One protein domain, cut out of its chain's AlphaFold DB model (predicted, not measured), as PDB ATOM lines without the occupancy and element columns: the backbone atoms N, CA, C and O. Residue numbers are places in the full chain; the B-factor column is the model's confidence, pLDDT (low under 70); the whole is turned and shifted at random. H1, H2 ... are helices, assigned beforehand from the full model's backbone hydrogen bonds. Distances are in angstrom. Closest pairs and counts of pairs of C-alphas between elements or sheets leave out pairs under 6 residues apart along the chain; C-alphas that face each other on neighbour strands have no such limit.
ATOM      1  N   ILE A   5       1.481  25.497   0.812       62.44
ATOM      2  CA  ILE A   5       1.059  24.091   0.924       62.44
ATOM      3  C   ILE A   5       1.630  23.228  -0.212       62.44
ATOM      4  O   ILE A   5       1.910  22.050   0.004       62.44
ATOM      5  N   ASP A   6       1.881  23.805  -1.392       62.28
ATOM      6  CA  ASP A   6       2.525  23.097  -2.507       62.28
ATOM      7  C   ASP A   6       3.998  22.783  -2.218       62.28
ATOM      8  O   ASP A   6       4.525  21.804  -2.740       62.28
ATOM      9  N   LEU A   7       4.643  23.574  -1.351       66.38
ATOM     10  CA  LEU A   7       6.009  23.327  -0.884       66.38
ATOM     11  C   LEU A   7       6.076  22.211   0.171       66.38
ATOM     12  O   LEU A   7       7.053  21.470   0.219       66.38
ATOM     13  N   LEU A   8       5.052  22.106   1.022       67.12
ATOM     14  CA  LEU A   8       5.010  21.153   2.135       67.12
ATOM     15  C   LEU A   8       4.451  19.782   1.724       67.12
ATOM     16  O   LEU A   8       4.843  18.771   2.302       67.12
ATOM     17  N   TYR A   9       3.566  19.731   0.721       71.56
ATOM     18  CA  TYR A   9       2.900  18.499   0.284       71.56
ATOM     19  C   TYR A   9       2.748  18.432  -1.250       71.56
ATOM     20  O   TYR A   9       1.649  18.623  -1.789       71.56
ATOM     21  N   PRO A  10       3.834  18.123  -1.985       67.06
ATOM     22  CA  PRO A  10       3.857  18.203  -3.447       67.06
ATOM     23  C   PRO A  10       2.989  17.158  -4.180       67.06
ATOM     24  O   PRO A  10       2.791  17.290  -5.382       67.06
ATOM     25  N   GLY A  11       2.417  16.164  -3.489       77.94
ATOM     26  CA  GLY A  11       1.578  15.108  -4.088       77.94
ATOM     27  C   GLY A  11       0.112  15.079  -3.640       77.94
ATOM     28  O   GLY A  11      -0.587  14.118  -3.945       77.94
ATOM     29  N   LEU A  12      -0.356  16.073  -2.876       72.31
ATOM     30  CA  LEU A  12      -1.720  16.068  -2.335       72.31
ATOM     31  C   LEU A  12      -2.771  16.461  -3.395       72.31
ATOM     32  O   LEU A  12      -2.545  17.393  -4.171       72.31
ATOM     33  N   ASP A  13      -3.933  15.798  -3.374       81.00
ATOM     34  CA  ASP A  13      -5.075  16.104  -4.245       81.00
ATOM     35  C   ASP A  13      -5.500  17.590  -4.118       81.00
ATOM     36  O   ASP A  13      -5.569  18.109  -2.994       81.00
ATOM     37  N   PRO A  14      -5.798  18.294  -5.231       77.44
ATOM     38  CA  PRO A  14      -6.162  19.715  -5.219       77.44
ATOM     39  C   PRO A  14      -7.338  20.047  -4.289       77.44
ATOM     40  O   PRO A  14      -7.360  21.107  -3.660       77.44
ATOM     41  N   THR A  15      -8.293  19.126  -4.159       76.12
ATOM     42  CA  THR A  15      -9.484  19.264  -3.311       76.12
ATOM     43  C   THR A  15      -9.103  19.239  -1.835       76.12
ATOM     44  O   THR A  15      -9.586  20.044  -1.038       76.12
ATOM     45  N   VAL A  16      -8.171  18.360  -1.465       71.81
ATOM     46  CA  VAL A  16      -7.675  18.246  -0.089       71.81
ATOM     47  C   VAL A  16      -6.807  19.456   0.268       71.81
ATOM     48  O   VAL A  16      -6.940  19.996   1.365       71.81
ATOM     49  N   LYS A  17      -5.995  19.963  -0.672       73.56
ATOM     50  CA  LYS A  17      -5.244  21.221  -0.487       73.56
ATOM     51  C   LYS A  17      -6.177  22.399  -0.220       73.56
ATOM     52  O   LYS A  17      -5.922  23.178   0.700       73.56
ATOM     53  N   PHE A  18      -7.272  22.515  -0.970       75.25
ATOM     54  CA  PHE A  18      -8.277  23.556  -0.754       75.25
ATOM     55  C   PHE A  18      -8.900  23.458   0.645       75.25
ATOM     56  O   PHE A  18      -8.915  24.446   1.377       75.25
ATOM     57  N   ILE A  19      -9.314  22.258   1.064       74.38
ATOM     58  CA  ILE A  19      -9.892  22.018   2.396       74.38
ATOM     59  C   ILE A  19      -8.907  22.394   3.513       74.38
ATOM     60  O   ILE A  19      -9.288  23.092   4.448       74.38
ATOM     61  N   VAL A  20      -7.633  21.999   3.405       72.88
ATOM     62  CA  VAL A  20      -6.597  22.328   4.402       72.88
ATOM     63  C   VAL A  20      -6.321  23.833   4.450       72.88
ATOM     64  O   VAL A  20      -6.168  24.391   5.536       72.88
ATOM     65  N   THR A  21      -6.316  24.513   3.302       73.00
ATOM     66  CA  THR A  21      -6.134  25.974   3.239       73.00
ATOM     67  C   THR A  21      -7.302  26.703   3.904       73.00
ATOM     68  O   THR A  21      -7.093  27.614   4.703       73.00
ATOM     69  N   VAL A  22      -8.536  26.277   3.614       73.19
ATOM     70  CA  VAL A  22      -9.757  26.859   4.188       73.19
ATOM     71  C   VAL A  22      -9.842  26.586   5.692       73.19
ATOM     72  O   VAL A  22     -10.137  27.501   6.453       73.19
ATOM     73  N   LEU A  23      -9.515  25.373   6.146       69.12
ATOM     74  CA  LEU A  23      -9.454  25.037   7.573       69.12
ATOM     75  C   LEU A  23      -8.364  25.832   8.301       69.12
ATOM     76  O   LEU A  23      -8.628  26.384   9.364       69.12
ATOM     77  N   GLY A  24      -7.166  25.949   7.721       69.69
ATOM     78  CA  GLY A  24      -6.079  26.753   8.284       69.69
ATOM     79  C   GLY A  24      -6.443  28.236   8.398       69.69
ATOM     80  O   GLY A  24      -6.117  28.877   9.396       69.69
ATOM     81  N   PHE A  25      -7.181  28.768   7.418       72.75
ATOM     82  CA  PHE A  25      -7.707  30.132   7.449       72.75
ATOM     83  C   PHE A  25      -8.827  30.311   8.485       72.75
ATOM     84  O   PHE A  25      -8.843  31.292   9.218       72.75
ATOM     85  N   LEU A  26      -9.743  29.349   8.614       69.62
ATOM     86  CA  LEU A  26     -10.798  29.390   9.633       69.62
ATOM     87  C   LEU A  26     -10.229  29.309  11.056       69.62
ATOM     88  O   LEU A  26     -10.706  30.016  11.943       69.62
ATOM     89  N   VAL A  27      -9.185  28.504  11.275       71.62
ATOM     90  CA  VAL A  27      -8.488  28.414  12.568       71.62
ATOM     91  C   VAL A  27      -7.731  29.708  12.881       71.62
ATOM     92  O   VAL A  27      -7.773  30.168  14.021       71.62
ATOM     93  N   SER A  28      -7.086  30.340  11.895       74.00
ATOM     94  CA  SER A  28      -6.367  31.603  12.112       74.00
ATOM     95  C   SER A  28      -7.313  32.782  12.354       74.00
ATOM     96  O   SER A  28      -7.076  33.570  13.270       74.00
ATOM     97  N   VAL A  29      -8.427  32.865  11.621       76.69
ATOM     98  CA  VAL A  29      -9.485  33.862  11.858       76.69
ATOM     99  C   VAL A  29     -10.163  33.619  13.208       76.69
ATOM    100  O   VAL A  29     -10.344  34.562  13.975       76.69
ATOM    101  N   GLY A  30     -10.461  32.364  13.554       71.00
ATOM    102  CA  GLY A  30     -11.015  31.998  14.860       71.00
ATOM    103  C   GLY A  30     -10.084  32.352  16.024       71.00
ATOM    104  O   GLY A  30     -10.540  32.903  17.027       71.00
ATOM    105  N   GLY A  31      -8.779  32.109  15.873       72.44
ATOM    106  CA  GLY A  31      -7.747  32.498  16.839       72.44
ATOM    107  C   GLY A  31      -7.591  34.016  16.977       72.44
ATOM    108  O   GLY A  31      -7.427  34.529  18.083       72.44
ATOM    109  N   LEU A  32      -7.704  34.756  15.871       74.69
ATOM    110  CA  LEU A  32      -7.695  36.218  15.896       74.69
ATOM    111  C   LEU A  32      -8.929  36.762  16.630       74.69
ATOM    112  O   LEU A  32      -8.810  37.649  17.473       74.69
ATOM    113  N   CYS A  33     -10.112  36.206  16.362       76.69
ATOM    114  CA  CYS A  33     -11.353  36.614  17.015       76.69
ATOM    115  C   CYS A  33     -11.338  36.342  18.526       76.69
ATOM    116  O   CYS A  33     -11.767  37.203  19.293       76.69
ATOM    117  N   THR A  34     -10.818  35.195  18.976       76.25
ATOM    118  CA  THR A  34     -10.684  34.899  20.414       76.25
ATOM    119  C   THR A  34      -9.642  35.786  21.089       76.25
ATOM    120  O   THR A  34      -9.896  36.271  22.192       76.25
ATOM    121  N   ALA A  35      -8.524  36.084  20.422       74.38
ATOM    122  CA  ALA A  35      -7.530  37.030  20.925       74.38
ATOM    123  C   ALA A  35      -8.108  38.449  21.073       74.38
ATOM    124  O   ALA A  35      -7.929  39.088  22.110       74.38
ATOM    125  N   VAL A  36      -8.860  38.926  20.075       76.94
ATOM    126  CA  VAL A  36      -9.527  40.237  20.119       76.94
ATOM    127  C   VAL A  36     -10.607  40.269  21.200       76.94
ATOM    128  O   VAL A  36     -10.668  41.228  21.966       76.94
ATOM    129  N   ALA A  37     -11.424  39.221  21.327       71.56
ATOM    130  CA  ALA A  37     -12.426  39.127  22.387       71.56
ATOM    131  C   ALA A  37     -11.780  39.126  23.783       71.56
ATOM    132  O   ALA A  37     -12.232  39.852  24.669       71.56
ATOM    133  N   GLY A  38     -10.684  38.381  23.966       74.25
ATOM    134  CA  GLY A  38      -9.895  38.380  25.200       74.25
ATOM    135  C   GLY A  38      -9.301  39.755  25.519       74.25
ATOM    136  O   GLY A  38      -9.377  40.210  26.658       74.25
ATOM    137  N   PHE A  39      -8.790  40.462  24.509       74.94
ATOM    138  CA  PHE A  39      -8.266  41.820  24.658       74.94
ATOM    139  C   PHE A  39      -9.354  42.831  25.048       74.94
ATOM    140  O   PHE A  39      -9.169  43.618  25.977       74.94
ATOM    141  N   VAL A  40     -10.521  42.780  24.396       73.62
ATOM    142  CA  VAL A  40     -11.667  43.647  24.714       73.62
ATOM    143  C   VAL A  40     -12.184  43.373  26.127       73.62
ATOM    144  O   VAL A  40     -12.429  44.317  26.877       73.62
ATOM    145  N   LEU A  41     -12.294  42.104  26.534       71.31
ATOM    146  CA  LEU A  41     -12.660  41.730  27.904       71.31
ATOM    147  C   LEU A  41     -11.621  42.213  28.926       71.31
ATOM    148  O   LEU A  41     -12.001  42.725  29.977       71.31
ATOM    149  N   GLY A  42     -10.328  42.132  28.598       68.88
ATOM    150  CA  GLY A  42      -9.245  42.688  29.412       68.88
ATOM    151  C   GLY A  42      -9.380  44.200  29.615       68.88
ATOM    152  O   GLY A  42      -9.347  44.676  30.750       68.88
ATOM    153  N   ILE A  43      -9.630  44.959  28.541       73.56
ATOM    154  CA  ILE A  43      -9.870  46.412  28.612       73.56
ATOM    155  C   ILE A  43     -11.130  46.733  29.419       73.56
ATOM    156  O   ILE A  43     -11.132  47.684  30.201       73.56
ATOM    157  N   LEU A  44     -12.209  45.971  29.237       67.44
ATOM    158  CA  LEU A  44     -13.456  46.181  29.971       67.44
ATOM    159  C   LEU A  44     -13.284  45.906  31.467       67.44
ATOM    160  O   LEU A  44     -13.791  46.683  32.269       67.44
ATOM    161  N   ASN A  45     -12.541  44.868  31.849       64.56
ATOM    162  CA  ASN A  45     -12.223  44.575  33.249       64.56
ATOM    163  C   ASN A  45     -11.312  45.645  33.870       64.56
ATOM    164  O   ASN A  45     -11.556  46.070  34.998       64.56
ATOM    165  N   TYR A  46     -10.342  46.153  33.104       61.91
ATOM    166  CA  TYR A  46      -9.510  47.290  33.504       61.91
ATOM    167  C   TYR A  46     -10.346  48.568  33.706       61.91
ATOM    168  O   TYR A  46     -10.236  49.233  34.732       61.91
ATOM    169  N   ARG A  47     -11.256  48.888  32.772       59.56
ATOM    170  CA  ARG A  47     -12.141  50.068  32.856       59.56
ATOM    171  C   ARG A  47     -13.237  49.953  33.911       59.56
ATOM    172  O   ARG A  47     -13.644  50.971  34.458       59.56
ATOM    173  N   ARG A  48     -13.730  48.742  34.189       59.16
ATOM    174  CA  ARG A  48     -14.707  48.484  35.258       59.16
ATOM    175  C   ARG A  48     -14.108  48.644  36.656       59.16
ATOM    176  O   ARG A  48     -14.868  48.622  37.615       59.16
ATOM    177  N   GLY A  49     -12.790  48.841  36.772       54.19
ATOM    178  CA  GLY A  49     -12.147  49.171  38.041       54.19
ATOM    179  C   GLY A  49     -12.217  48.027  39.047       54.19
ATOM    180  O   GLY A  49     -12.389  48.285  40.234       54.19
TER     181      GLY A  49
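Overview. This is residues 5 to 49 of the 319 residues of an uncharacterized protein of Proteobacteria bacterium (UniProt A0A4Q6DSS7). One long, unbent helix, H2, makes nearly the whole length of a rod, and near residue 14, where H2 begins, a single short helical turn, H1, sits close beside it, joined to it by residues 9 to 13, which fold back. The rest of H2 sticks out with nothing beside it: residues 22 to 49, of which 22 to 47 belong to H2, stand free. The printed part has 45 residues with two named helices, H1 then H2, and no named strand; its class is all helix. The whole is extended, with a radius of gyration of the C-alphas of 17.5 A and spans of 56 by 16 by 6 A.

Arrangement. Start at H2, residues 14 to 47, where every pair of O i and N i+4 is within hydrogen-bond range. Near its beginning look for H1, residues 5 to 8, which is close to H2 but not clearly touching, with 2 pairs of C-alphas within 8 A. Their closest C-alphas are those of Ile 5 and Lys 17, 7.1 A apart, while the two centres are 22.5 A apart. H1 is too short for any pair of O i and N i+4 inside it; its one pair of O i and N i+3 is within range.

Along the chain. Find C-alpha 14 at (-6.162, 19.715, -5.219); from there H2 runs 49.1 A to C-alpha 47 at (-12.141, 50.068, 32.856). Go back to C-alpha 5 at (1.059, 24.091, 0.924) for the beginning of H1, four residues that end at Leu 8.

Size, cuts and confidence. The two C-alphas farthest apart are those of Gly 11 and Gly 49, at 55.9 A. The link from H1 to H2 is tight, and the printed part has no cut. In the B-factor column the mean pLDDT of the printed part is 71.0; it is under 70 at 15 residues, among them 5 to 8 and 44 to 49.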